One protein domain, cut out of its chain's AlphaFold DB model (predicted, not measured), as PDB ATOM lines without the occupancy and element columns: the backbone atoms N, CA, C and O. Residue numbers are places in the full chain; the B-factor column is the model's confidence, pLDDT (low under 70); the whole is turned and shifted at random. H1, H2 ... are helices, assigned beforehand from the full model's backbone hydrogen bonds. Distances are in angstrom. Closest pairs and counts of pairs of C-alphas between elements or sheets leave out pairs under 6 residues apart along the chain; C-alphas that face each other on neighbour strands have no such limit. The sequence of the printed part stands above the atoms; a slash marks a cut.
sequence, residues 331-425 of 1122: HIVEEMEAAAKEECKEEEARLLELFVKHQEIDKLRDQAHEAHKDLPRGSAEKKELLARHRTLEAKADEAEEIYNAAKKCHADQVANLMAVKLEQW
ATOM      1  N   HIS A 331     171.411 201.085 225.213       74.94
ATOM      2  CA  HIS A 331     170.572 200.243 226.077       74.94
ATOM      3  C   HIS A 331     169.122 200.742 226.175       74.94
ATOM      4  O   HIS A 331     168.207 199.934 226.187       74.94
ATOM      5  N   ILE A 332     168.896 202.061 226.180       76.88
ATOM      6  CA  ILE A 332     167.540 202.631 226.167       76.88
ATOM      7  C   ILE A 332     166.865 202.338 224.830       76.88
ATOM      8  O   ILE A 332     165.692 201.988 224.794       76.88
ATOM      9  N   VAL A 333     167.598 202.472 223.722       82.62
ATOM     10  CA  VAL A 333     167.082 202.151 222.385       82.62
ATOM     11  C   VAL A 333     166.691 200.670 222.305       82.62
ATOM     12  O   VAL A 333     165.596 200.367 221.842       82.62
ATOM     13  N   GLU A 334     167.532 199.775 222.829       83.56
ATOM     14  CA  GLU A 334     167.270 198.332 222.917       83.56
ATOM     15  C   GLU A 334     166.065 198.009 223.819       83.56
ATOM     16  O   GLU A 334     165.215 197.202 223.445       83.56
ATOM     17  N   GLU A 335     165.944 198.660 224.981       83.38
ATOM     18  CA  GLU A 335     164.798 198.512 225.889       83.38
ATOM     19  C   GLU A 335     163.488 198.981 225.240       83.38
ATOM     20  O   GLU A 335     162.469 198.293 225.330       83.38
ATOM     21  N   MET A 336     163.505 200.128 224.554       83.56
ATOM     22  CA  MET A 336     162.322 200.651 223.864       83.56
ATOM     23  C   MET A 336     161.939 199.787 222.659       83.56
ATOM     24  O   MET A 336     160.750 199.584 222.415       83.56
ATOM     25  N   GLU A 337     162.917 199.244 221.930       83.75
ATOM     26  CA  GLU A 337     162.677 198.294 220.840       83.75
ATOM     27  C   GLU A 337     162.063 196.989 221.363       83.75
ATOM     28  O   GLU A 337     161.100 196.483 220.786       83.75
ATOM     29  N   ALA A 338     162.570 196.459 222.482       84.25
ATOM     30  CA  ALA A 338     161.999 195.282 223.129       84.25
ATOM     31  C   ALA A 338     160.553 195.533 223.587       84.25
ATOM     32  O   ALA A 338     159.682 194.701 223.350       84.25
ATOM     33  N   ALA A 339     160.276 196.701 224.174       84.38
ATOM     34  CA  ALA A 339     158.928 197.093 224.578       84.38
ATOM     35  C   ALA A 339     157.978 197.292 223.382       84.38
ATOM     36  O   ALA A 339     156.806 196.937 223.470       84.38
ATOM     37  N   ALA A 340     158.460 197.839 222.261       85.88
ATOM     38  CA  ALA A 340     157.666 197.976 221.039       85.88
ATOM     39  C   ALA A 340     157.323 196.605 220.428       85.88
ATOM     40  O   ALA A 340     156.188 196.379 220.021       85.88
ATOM     41  N   LYS A 341     158.274 195.660 220.421       84.38
ATOM     42  CA  LYS A 341     158.028 194.277 219.976       84.38
ATOM     43  C   LYS A 341     157.052 193.537 220.887       84.38
ATOM     44  O   LYS A 341     156.218 192.792 220.392       84.38
ATOM     45  N   GLU A 342     157.126 193.764 222.198       87.12
ATOM     46  CA  GLU A 342     156.179 193.209 223.172       87.12
ATOM     47  C   GLU A 342     154.732 193.631 222.876       87.12
ATOM     48  O   GLU A 342     153.819 192.812 222.965       87.12
ATOM     49  N   GLU A 343     154.522 194.889 222.482       85.25
ATOM     50  CA  GLU A 343     153.200 195.423 222.131       85.25
ATOM     51  C   GLU A 343     152.689 194.935 220.763       85.25
ATOM     52  O   GLU A 343     151.479 194.861 220.573       85.25
ATOM     53  N   CYS A 344     153.578 194.535 219.846       86.12
ATOM     54  CA  CYS A 344     153.238 193.969 218.529       86.12
ATOM     55  C   CYS A 344     153.178 192.428 218.499       86.12
ATOM     56  O   CYS A 344     153.156 191.821 217.426       86.12
ATOM     57  N   LYS A 345     153.164 191.764 219.660       85.81
ATOM     58  CA  LYS A 345     153.195 190.293 219.749       85.81
ATOM     59  C   LYS A 345     152.043 189.592 219.038       85.81
ATOM     60  O   LYS A 345     152.222 188.491 218.516       85.81
ATOM     61  N   GLU A 346     150.855 190.191 219.039       84.25
ATOM     62  CA  GLU A 346     149.684 189.608 218.378       84.25
ATOM     63  C   GLU A 346     149.832 189.642 216.850       84.25
ATOM     64  O   GLU A 346     149.518 188.668 216.162       84.25
ATOM     65  N   GLU A 347     150.366 190.731 216.307       83.94
ATOM     66  CA  GLU A 347     150.689 190.874 214.892       83.94
ATOM     67  C   GLU A 347     151.854 189.971 214.471       83.94
ATOM     68  O   GLU A 347     151.806 189.385 213.388       83.94
ATOM     69  N   GLU A 348     152.859 189.788 215.331       85.62
ATOM     70  CA  GLU A 348     153.957 188.843 215.104       85.62
ATOM     71  C   GLU A 348     153.440 187.394 215.023       85.62
ATOM     72  O   GLU A 348     153.829 186.637 214.127       85.62
ATOM     73  N   ALA A 349     152.487 187.019 215.886       87.50
ATOM     74  CA  ALA A 349     151.820 185.719 215.821       87.50
ATOM     75  C   ALA A 349     151.026 185.539 214.512       87.50
ATOM     76  O   ALA A 349     151.131 184.494 213.865       87.50
ATOM     77  N   ARG A 350     150.297 186.569 214.059       87.44
ATOM     78  CA  ARG A 350     149.590 186.550 212.760       87.44
ATOM     79  C   ARG A 350     150.548 186.438 211.575       87.44
ATOM     80  O   ARG A 350     150.257 185.730 210.612       87.44
ATOM     81  N   LEU A 351     151.695 187.111 211.636       90.19
ATOM     82  CA  LEU A 351     152.729 187.019 210.609       90.19
ATOM     83  C   LEU A 351     153.300 185.597 210.523       90.19
ATOM     84  O   LEU A 351     153.536 185.092 209.423       90.19
ATOM     85  N   LEU A 352     153.473 184.933 211.670       90.44
ATOM     86  CA  LEU A 352     153.908 183.540 211.736       90.44
ATOM     87  C   LEU A 352     152.861 182.585 211.141       90.44
ATOM     88  O   LEU A 352     153.221 181.673 210.401       90.44
ATOM     89  N   GLU A 353     151.570 182.815 211.393       91.44
ATOM     90  CA  GLU A 353     150.494 182.037 210.762       91.44
ATOM     91  C   GLU A 353     150.485 182.183 209.233       91.44
ATOM     92  O   GLU A 353     150.340 181.189 208.515       91.44
ATOM     93  N   LEU A 354     150.660 183.405 208.718       91.50
ATOM     94  CA  LEU A 354     150.765 183.659 207.277       91.50
ATOM     95  C   LEU A 354     152.000 182.987 206.670       91.50
ATOM     96  O   LEU A 354     151.908 182.399 205.595       91.50
ATOM     97  N   PHE A 355     153.129 183.013 207.381       91.19
ATOM     98  CA  PHE A 355     154.354 182.336 206.963       91.19
ATOM     99  C   PHE A 355     154.161 180.820 206.835       91.19
ATOM    100  O   PHE A 355     154.561 180.227 205.836       91.19
ATOM    101  N   VAL A 356     153.507 180.193 207.820       92.94
ATOM    102  CA  VAL A 356     153.206 178.753 207.789       92.94
ATOM    103  C   VAL A 356     152.283 178.415 206.615       92.94
ATOM    104  O   VAL A 356     152.571 177.476 205.874       92.94
ATOM    105  N   LYS A 357     151.226 179.207 206.385       90.31
ATOM    106  CA  LYS A 357     150.311 179.017 205.244       90.31
ATOM    107  C   LYS A 357     151.026 179.132 203.897       90.31
ATOM    108  O   LYS A 357     150.806 178.298 203.022       90.31
ATOM    109  N   HIS A 358     151.897 180.128 203.740       89.94
ATOM    110  CA  HIS A 358     152.719 180.292 202.540       89.94
ATOM    111  C   HIS A 358     153.622 179.063 202.307       89.94
ATOM    112  O   HIS A 358     153.580 178.472 201.229       89.94
ATOM    113  N   GLN A 359     154.317 178.575 203.346       90.69
ATOM    114  CA  GLN A 359     155.144 177.363 203.252       90.69
ATOM    115  C   GLN A 359     154.353 176.092 202.908       90.69
ATOM    116  O   GLN A 359     154.879 175.187 202.256       90.69
ATOM    117  N   GLU A 360     153.114 175.965 203.383       92.75
ATOM    118  CA  GLU A 360     152.248 174.833 203.039       92.75
ATOM    119  C   GLU A 360     151.839 174.859 201.562       92.75
ATOM    120  O   GLU A 360     151.869 173.816 200.903       92.75
ATOM    121  N   ILE A 361     151.508 176.036 201.025       90.94
ATOM    122  CA  ILE A 361     151.151 176.208 199.610       90.94
ATOM    123  C   ILE A 361     152.356 175.915 198.708       90.94
ATOM    124  O   ILE A 361     152.203 175.178 197.731       90.94
ATOM    125  N   ASP A 362     153.550 176.390 199.071       89.62
ATOM    126  CA  ASP A 362     154.792 176.083 198.349       89.62
ATOM    127  C   ASP A 362     155.071 174.578 198.296       89.62
ATOM    128  O   ASP A 362     155.336 174.029 197.227       89.62
ATOM    129  N   LYS A 363     154.924 173.869 199.424       92.75
ATOM    130  CA  LYS A 363     155.085 172.404 199.457       92.75
ATOM    131  C   LYS A 363     154.111 171.702 198.512       92.75
ATOM    132  O   LYS A 363     154.496 170.749 197.838       92.75
ATOM    133  N   LEU A 364     152.852 172.144 198.468       91.75
ATOM    134  CA  LEU A 364     151.844 171.576 197.570       91.75
ATOM    135  C   LEU A 364     152.155 171.881 196.099       91.75
ATOM    136  O   LEU A 364     151.961 171.008 195.248       91.75
ATOM    137  N   ARG A 365     152.641 173.092 195.794       92.69
ATOM    138  CA  ARG A 365     153.108 173.480 194.456       92.69
ATOM    139  C   ARG A 365     154.251 172.571 194.010       92.69
ATOM    140  O   ARG A 365     154.158 171.973 192.941       92.69
ATOM    141  N   ASP A 366     155.269 172.398 194.846       90.88
ATOM    142  CA  ASP A 366     156.452 171.592 194.528       90.88
ATOM    143  C   ASP A 366     156.093 170.107 194.332       90.88
ATOM    144  O   ASP A 366     156.565 169.462 193.395       90.88
ATOM    145  N   GLN A 367     155.179 169.568 195.147       90.81
ATOM    146  CA  GLN A 367     154.637 168.215 194.957       90.81
ATOM    147  C   GLN A 367     153.892 168.068 193.624       90.81
ATOM    148  O   GLN A 367     154.047 167.055 192.940       90.81
ATOM    149  N   ALA A 368     153.092 169.067 193.236       87.12
ATOM    150  CA  ALA A 368     152.401 169.065 191.949       87.12
ATOM    151  C   ALA A 368     153.387 169.163 190.772       87.12
ATOM    152  O   ALA A 368     153.173 168.497 189.758       87.12
ATOM    153  N   HIS A 369     154.470 169.934 190.924       90.06
ATOM    154  CA  HIS A 369     155.540 170.064 189.933       90.06
ATOM    155  C   HIS A 369     156.230 168.723 189.670       90.06
ATOM    156  O   HIS A 369     156.309 168.258 188.529       90.06
ATOM    157  N   GLU A 370     156.685 168.073 190.744       89.94
ATOM    158  CA  GLU A 370     157.366 166.781 190.672       89.94
ATOM    159  C   GLU A 370     156.451 165.689 190.102       89.94
ATOM    160  O   GLU A 370     156.891 164.890 189.278       89.94
ATOM    161  N   ALA A 371     155.154 165.704 190.434       87.00
ATOM    162  CA  ALA A 371     154.194 164.720 189.933       87.00
ATOM    163  C   ALA A 371     153.988 164.760 188.404       87.00
ATOM    164  O   ALA A 371     153.694 163.728 187.803       87.00
ATOM    165  N   HIS A 372     154.127 165.922 187.746       85.50
ATOM    166  CA  HIS A 372     153.885 166.041 186.297       85.50
ATOM    167  C   HIS A 372     155.149 166.133 185.435       85.50
ATOM    168  O   HIS A 372     155.069 166.072 184.197       85.50
ATOM    169  N   LYS A 373     156.310 166.361 186.053       87.75
ATOM    170  CA  LYS A 373     157.603 166.601 185.396       87.75
ATOM    171  C   LYS A 373     157.966 165.493 184.403       87.75
ATOM    172  O   LYS A 373     158.184 165.799 183.227       87.75
ATOM    173  N   ASP A 374     157.858 164.234 184.820       86.94
ATOM    174  CA  ASP A 374     158.297 163.070 184.035       86.94
ATOM    175  C   ASP A 374     157.203 162.455 183.135       86.94
ATOM    176  O   ASP A 374     157.459 161.516 182.381       86.94
ATOM    177  N   LEU A 375     155.978 163.001 183.147       86.25
ATOM    178  CA  LEU A 375     154.880 162.485 182.320       86.25
ATOM    179  C   LEU A 375     155.047 162.816 180.815       86.25
ATOM    180  O   LEU A 375     155.565 163.888 180.468       86.25
ATOM    181  N   PRO A 376     154.540 161.976 179.888       81.19
ATOM    182  CA  PRO A 376     154.618 162.219 178.443       81.19
ATOM    183  C   PRO A 376     153.883 163.493 177.994       81.19
ATOM    184  O   PRO A 376     152.799 163.820 178.485       81.19
ATOM    185  N   ARG A 377     154.438 164.222 177.013       74.94
ATOM    186  CA  ARG A 377     153.805 165.435 176.459       74.94
ATOM    187  C   ARG A 377     152.465 165.092 175.792       74.94
ATOM    188  O   ARG A 377     152.428 164.318 174.846       74.94
ATOM    189  N   GLY A 378     151.385 165.719 176.260       74.56
ATOM    190  CA  GLY A 378     150.046 165.606 175.670       74.56
ATOM    191  C   GLY A 378     149.089 164.628 176.362       74.56
ATOM    192  O   GLY A 378     147.915 164.631 175.992       74.56
ATOM    193  N   SER A 379     149.535 163.860 177.371       83.38
ATOM    194  CA  SER A 379     148.646 162.980 178.149       83.38
ATOM    195  C   SER A 379     147.593 163.783 178.926       83.38
ATOM    196  O   SER A 379     147.855 164.904 179.373       83.38
ATOM    197  N   ALA A 380     146.388 163.221 179.073       81.94
ATOM    198  CA  ALA A 380     145.297 163.858 179.815       81.94
ATOM    199  C   ALA A 380     145.697 164.133 181.279       81.94
ATOM    200  O   ALA A 380     145.509 165.244 181.767       81.94
ATOM    201  N   GLU A 381     146.371 163.170 181.909       83.31
ATOM    202  CA  GLU A 381     146.887 163.246 183.281       83.31
ATOM    203  C   GLU A 381     147.923 164.371 183.472       83.31
ATOM    204  O   GLU A 381     147.841 165.144 184.426       83.31
ATOM    205  N   LYS A 382     148.855 164.558 182.521       87.12
ATOM    206  CA  LYS A 382     149.824 165.668 182.580       87.12
ATOM    207  C   LYS A 382     149.136 167.023 182.431       87.12
ATOM    208  O   LYS A 382     149.551 167.976 183.082       87.12
ATOM    209  N   LYS A 383     148.109 167.136 181.578       85.44
ATOM    210  CA  LYS A 383     147.353 168.391 181.407       85.44
ATOM    211  C   LYS A 383     146.611 168.780 182.688       85.44
ATOM    212  O   LYS A 383     146.624 169.955 183.045       85.44
ATOM    213  N   GLU A 384     146.018 167.811 183.380       86.88
ATOM    214  CA  GLU A 384     145.310 168.023 184.645       86.88
ATOM    215  C   GLU A 384     146.261 168.436 185.781       86.88
ATOM    216  O   GLU A 384     146.050 169.467 186.425       86.88
ATOM    217  N   LEU A 385     147.366 167.706 185.979       86.69
ATOM    218  CA  LEU A 385     148.362 168.039 187.004       86.69
ATOM    219  C   LEU A 385     149.079 169.369 186.726       86.69
ATOM    220  O   LEU A 385     149.368 170.112 187.661       86.69
ATOM    221  N   LEU A 386     149.315 169.715 185.457       87.19
ATOM    222  CA  LEU A 386     149.888 171.009 185.073       87.19
ATOM    223  C   LEU A 386     148.912 172.174 185.320       87.19
ATOM    224  O   LEU A 386     149.338 173.250 185.734       87.19
ATOM    225  N   ALA A 387     147.603 171.972 185.123       87.88
ATOM    226  CA  ALA A 387     146.585 172.955 185.502       87.88
ATOM    227  C   ALA A 387     146.527 173.147 187.029       87.88
ATOM    228  O   ALA A 387     146.442 174.278 187.514       87.88
ATOM    229  N   ARG A 388     146.653 172.054 187.793       88.94
ATOM    230  CA  ARG A 388     146.753 172.090 189.258       88.94
ATOM    231  C   ARG A 388     148.022 172.805 189.737       88.94
ATOM    232  O   ARG A 388     147.914 173.646 190.623       88.94
ATOM    233  N   HIS A 389     149.184 172.535 189.133       90.75
ATOM    234  CA  HIS A 389     150.440 173.238 189.427       90.75
ATOM    235  C   HIS A 389     150.307 174.744 189.191       90.75
ATOM    236  O   HIS A 389     150.567 175.512 190.104       90.75
ATOM    237  N   ARG A 390     149.800 175.168 188.024       90.25
ATOM    238  CA  ARG A 390     149.570 176.595 187.717       90.25
ATOM    239  C   ARG A 390     148.612 177.277 188.696       90.25
ATOM    240  O   ARG A 390     148.782 178.444 189.021       90.25
ATOM    241  N   THR A 391     147.603 176.549 189.173       92.62
ATOM    242  CA  THR A 391     146.667 177.060 190.188       92.62
ATOM    243  C   THR A 391     147.351 177.233 191.547       92.62
ATOM    244  O   THR A 391     147.051 178.181 192.265       92.62
ATOM    245  N   LEU A 392     148.248 176.318 191.924       91.25
ATOM    246  CA  LEU A 392     149.021 176.403 193.167       91.25
ATOM    247  C   LEU A 392     150.136 177.449 193.089       91.25
ATOM    248  O   LEU A 392     150.404 178.093 194.089       91.25
ATOM    249  N   GLU A 393     150.727 177.647 191.914       90.50
ATOM    250  CA  GLU A 393     151.693 178.708 191.619       90.50
ATOM    251  C   GLU A 393     151.054 180.089 191.828       90.50
ATOM    252  O   GLU A 393     151.523 180.844 192.668       90.50
ATOM    253  N   ALA A 394     149.887 180.347 191.226       90.88
ATOM    254  CA  ALA A 394     149.152 181.597 191.452       90.88
ATOM    255  C   ALA A 394     148.766 181.822 192.930       90.88
ATOM    256  O   ALA A 394     148.793 182.948 193.418       90.88
ATOM    257  N   LYS A 395     148.423 180.751 193.661       91.75
ATOM    258  CA  LYS A 395     148.130 180.822 195.103       91.75
ATOM    259  C   LYS A 395     149.378 181.044 195.959       91.75
ATOM    260  O   LYS A 395     149.261 181.625 197.034       91.75
ATOM    261  N   ALA A 396     150.536 180.542 195.530       90.12
ATOM    262  CA  ALA A 396     151.809 180.764 196.207       90.12
ATOM    263  C   ALA A 396     152.221 182.231 196.072       90.12
ATOM    264  O   ALA A 396     152.526 182.852 197.088       90.12
ATOM    265  N   ASP A 397     152.111 182.785 194.860       88.94
ATOM    266  CA  ASP A 397     152.382 184.197 194.573       88.94
ATOM    267  C   ASP A 397     151.463 185.120 195.400       88.94
ATOM    268  O   ASP A 397     151.932 186.052 196.049       88.94
ATOM    269  N   GLU A 398     150.158 184.818 195.464       91.94
ATOM    270  CA  GLU A 398     149.192 185.567 196.286       91.94
ATOM    271  C   GLU A 398     149.525 185.485 197.789       91.94
ATOM    272  O   GLU A 398     149.502 186.490 198.503       91.94
ATOM    273  N   ALA A 399     149.870 184.293 198.291       89.38
ATOM    274  CA  ALA A 399     150.248 184.106 199.691       89.38
ATOM    275  C   ALA A 399     151.566 184.815 200.046       89.38
ATOM    276  O   ALA A 399     151.695 185.347 201.152       89.38
ATOM    277  N   GLU A 400     152.527 184.845 199.119       90.94
ATOM    278  CA  GLU A 400     153.788 185.572 199.264       90.94
ATOM    279  C   GLU A 400     153.552 187.088 199.311       90.94
ATOM    280  O   GLU A 400     154.103 187.772 200.179       90.94
ATOM    281  N   GLU A 401     152.693 187.623 198.440       92.56
ATOM    282  CA  GLU A 401     152.332 189.044 198.432       92.56
ATOM    283  C   GLU A 401     151.660 189.458 199.752       92.56
ATOM    284  O   GLU A 401     152.061 190.447 200.376       92.56
ATOM    285  N   ILE A 402     150.709 188.654 200.244       90.88
ATOM    286  CA  ILE A 402     150.031 188.877 201.531       90.88
ATOM    287  C   ILE A 402     151.026 188.828 202.699       90.88
ATOM    288  O   ILE A 402     150.994 189.699 203.575       90.88
ATOM    289  N   TYR A 403     151.925 187.839 202.726       91.50
ATOM    290  CA  TYR A 403     152.948 187.723 203.768       91.50
ATOM    291  C   TYR A 403     153.905 188.923 203.760       91.50
ATOM    292  O   TYR A 403     154.171 189.509 204.812       91.50
ATOM    293  N   ASN A 404     154.385 189.338 202.586       90.00
ATOM    294  CA  ASN A 404     155.296 190.473 202.450       90.00
ATOM    295  C   ASN A 404     154.628 191.804 202.833       90.00
ATOM    296  O   ASN A 404     155.252 192.632 203.507       90.00
ATOM    297  N   ALA A 405     153.353 191.999 202.483       90.38
ATOM    298  CA  ALA A 405     152.574 193.161 202.904       90.38
ATOM    299  C   ALA A 405     152.384 193.200 204.434       90.38
ATOM    300  O   ALA A 405     152.614 194.240 205.058       90.38
ATOM    301  N   ALA A 406     152.041 192.066 205.053       88.38
ATOM    302  CA  ALA A 406     151.901 191.950 206.506       88.38
ATOM    303  C   ALA A 406     153.235 192.178 207.238       88.38
ATOM    304  O   ALA A 406     153.284 192.902 208.232       88.38
ATOM    305  N   LYS A 407     154.336 191.627 206.710       90.88
ATOM    306  CA  LYS A 407     155.694 191.814 207.240       90.88
ATOM    307  C   LYS A 407     156.104 193.285 207.247       90.88
ATOM    308  O   LYS A 407     156.683 193.755 208.225       90.88
ATOM    309  N   LYS A 408     155.801 194.006 206.164       90.56
ATOM    310  CA  LYS A 408     156.069 195.443 206.053       90.56
ATOM    311  C   LYS A 408     155.240 196.247 207.060       90.56
ATOM    312  O   LYS A 408     155.806 197.050 207.787       90.56
ATOM    313  N   CYS A 409     153.938 195.970 207.158       87.69
ATOM    314  CA  CYS A 409     153.047 196.634 208.113       87.69
ATOM    315  C   CYS A 409     153.515 196.456 209.570       87.69
ATOM    316  O   CYS A 409     153.599 197.430 210.314       87.69
ATOM    317  N   HIS A 410     153.900 195.234 209.953       87.69
ATOM    318  CA  HIS A 410     154.455 194.950 211.277       87.69
ATOM    319  C   HIS A 410     155.755 195.732 211.538       87.69
ATOM    320  O   HIS A 410     155.926 196.321 212.603       87.69
ATOM    321  N   ALA A 411     156.665 195.789 210.558       86.94
ATOM    322  CA  ALA A 411     157.898 196.565 210.686       86.94
ATOM    323  C   ALA A 411     157.625 198.072 210.866       86.94
ATOM    324  O   ALA A 411     158.234 198.701 211.731       86.94
ATOM    325  N   ASP A 412     156.679 198.628 210.105       88.56
ATOM    326  CA  ASP A 412     156.279 200.036 210.204       88.56
ATOM    327  C   ASP A 412     155.624 200.343 211.569       88.56
ATOM    328  O   ASP A 412     155.889 201.385 212.171       88.56
ATOM    329  N   GLN A 413     154.813 199.427 212.110       86.25
ATOM    330  CA  GLN A 413     154.202 199.562 213.440       86.25
ATOM    331  C   GLN A 413     155.238 199.555 214.568       86.25
ATOM    332  O   GLN A 413     155.211 200.447 215.420       86.25
ATOM    333  N   VAL A 414     156.180 198.604 214.546       86.94
ATOM    334  CA  VAL A 414     157.276 198.545 215.526       86.94
ATOM    335  C   VAL A 414     158.112 199.825 215.465       86.94
ATOM    336  O   VAL A 414     158.428 200.396 216.508       86.94
ATOM    337  N   ALA A 415     158.418 200.328 214.265       86.19
ATOM    338  CA  ALA A 415     159.166 201.571 214.088       86.19
ATOM    339  C   ALA A 415     158.420 202.799 214.645       86.19
ATOM    340  O   ALA A 415     159.022 203.631 215.324       86.19
ATOM    341  N   ASN A 416     157.108 202.897 214.416       87.62
ATOM    342  CA  ASN A 416     156.289 203.997 214.931       87.62
ATOM    343  C   ASN A 416     156.172 203.967 216.463       87.62
ATOM    344  O   ASN A 416     156.340 204.999 217.112       87.62
ATOM    345  N   LEU A 417     155.931 202.795 217.061       86.19
ATOM    346  CA  LEU A 417     155.884 202.644 218.520       86.19
ATOM    347  C   LEU A 417     157.238 202.947 219.161       86.19
ATOM    348  O   LEU A 417     157.301 203.626 220.186       86.19
ATOM    349  N   MET A 418     158.324 202.496 218.531       83.88
ATOM    350  CA  MET A 418     159.680 202.830 218.949       83.88
ATOM    351  C   MET A 418     159.899 204.346 218.931       83.88
ATOM    352  O   MET A 418     160.394 204.885 219.916       83.88
ATOM    353  N   ALA A 419     159.479 205.052 217.874       83.25
ATOM    354  CA  ALA A 419     159.591 206.508 217.784       83.25
ATOM    355  C   ALA A 419     158.819 207.228 218.905       83.25
ATOM    356  O   ALA A 419     159.392 208.075 219.589       83.25
ATOM    357  N   VAL A 420     157.566 206.837 219.168       84.81
ATOM    358  CA  VAL A 420     156.737 207.425 220.238       84.81
ATOM    359  C   VAL A 420     157.340 207.180 221.624       84.81
ATOM    360  O   VAL A 420     157.437 208.101 222.436       84.81
ATOM    361  N   LYS A 421     157.782 205.951 221.911       81.00
ATOM    362  CA  LYS A 421     158.422 205.611 223.196       81.00
ATOM    363  C   LYS A 421     159.736 206.366 223.382       81.00
ATOM    364  O   LYS A 421     160.042 206.842 224.473       81.00
ATOM    365  N   LEU A 422     160.490 206.530 222.300       77.62
ATOM    366  CA  LEU A 422     161.696 207.337 222.285       77.62
ATOM    367  C   LEU A 422     161.376 208.825 222.535       77.62
ATOM    368  O   LEU A 422     162.073 209.456 223.327       77.62
ATOM    369  N   GLU A 423     160.339 209.421 221.954       77.44
ATOM    370  CA  GLU A 423     159.950 210.815 222.253       77.44
ATOM    371  C   GLU A 423     159.622 211.065 223.735       77.44
ATOM    372  O   GLU A 423     159.849 212.161 224.242       77.44
ATOM    373  N   GLN A 424     159.144 210.046 224.450       75.19
ATOM    374  CA  GLN A 424     158.797 210.139 225.871       75.19
ATOM    375  C   GLN A 424     159.993 209.955 226.820       75.19
ATOM    376  O   GLN A 424     159.885 210.255 228.012       75.19
ATOM    377  N   TRP A 425     161.136 209.478 226.323       80.31
ATOM    378  CA  TRP A 425     162.326 209.260 227.143       80.31
ATOM    379  C   TRP A 425     162.991 210.581 227.550       80.31
ATOM    380  O   TRP A 425     163.259 211.443 226.711       80.31
TER     381      TRP A 425
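This is residues 331 to 425 of the 1122 residues of the protein "YALI0A16423p" of Yarrowia lipolytica (strain CLIB 122 / E 150) (UniProt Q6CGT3). This is a long helical hairpin: the straight helix H3 runs nearly the whole length of a rod, H2 folds back side by side with it, and the short H1 crosses slantwise over the far part of H3, at residues 414 to 422. The printed part has 95 residues with three named helices, in the order H1, H2, H3, and no named strand, an all-helix make-up. It is extended, with a radius of gyration of the C-alphas of 20.7 A, and its C-alphas span 69 by 18 by 16 A.

H3, residues 380 to 424, is the longest helix. It touches H2, residues 345 to 373, and the two form a helical hairpin. Their lines stand at a shallow tilt of 20 degrees, and they run opposite ways. The closest C-alphas of the two, those of Arg 365 and Leu 392, are 5.2 A apart. H1, residues 331 to 343, touches H3, which meets it with residues 414 to 422 alone. The closest C-alphas there, those of Ala 340 and Val 414, are 5.6 A apart. H1 and H3 stand at a steep tilt of 51 degrees and run opposite ways. H1 and H2 meet only through their link. In H1, H2 and H3 every O i to N i+4 pair is within hydrogen-bond range.

H3 measures 66.7 A from C-alpha 380 at (145.297, 163.858, 179.815) to C-alpha 424 at (158.797, 210.139, 225.871). H2 measures 42.0 A from first to last C-alpha, and H1 measures 18.5 A, with C-alpha 331 at (170.572, 200.243, 226.077).

The two C-alphas farthest apart, those of Ser 379 and Trp 425, are 68.8 A apart. The link from H1 to H2 is tight, and that from H2 to H3 is short, with 6 residues. The printed part has no cut. Its mean pLDDT is 87.0, and no printed residue is under 70.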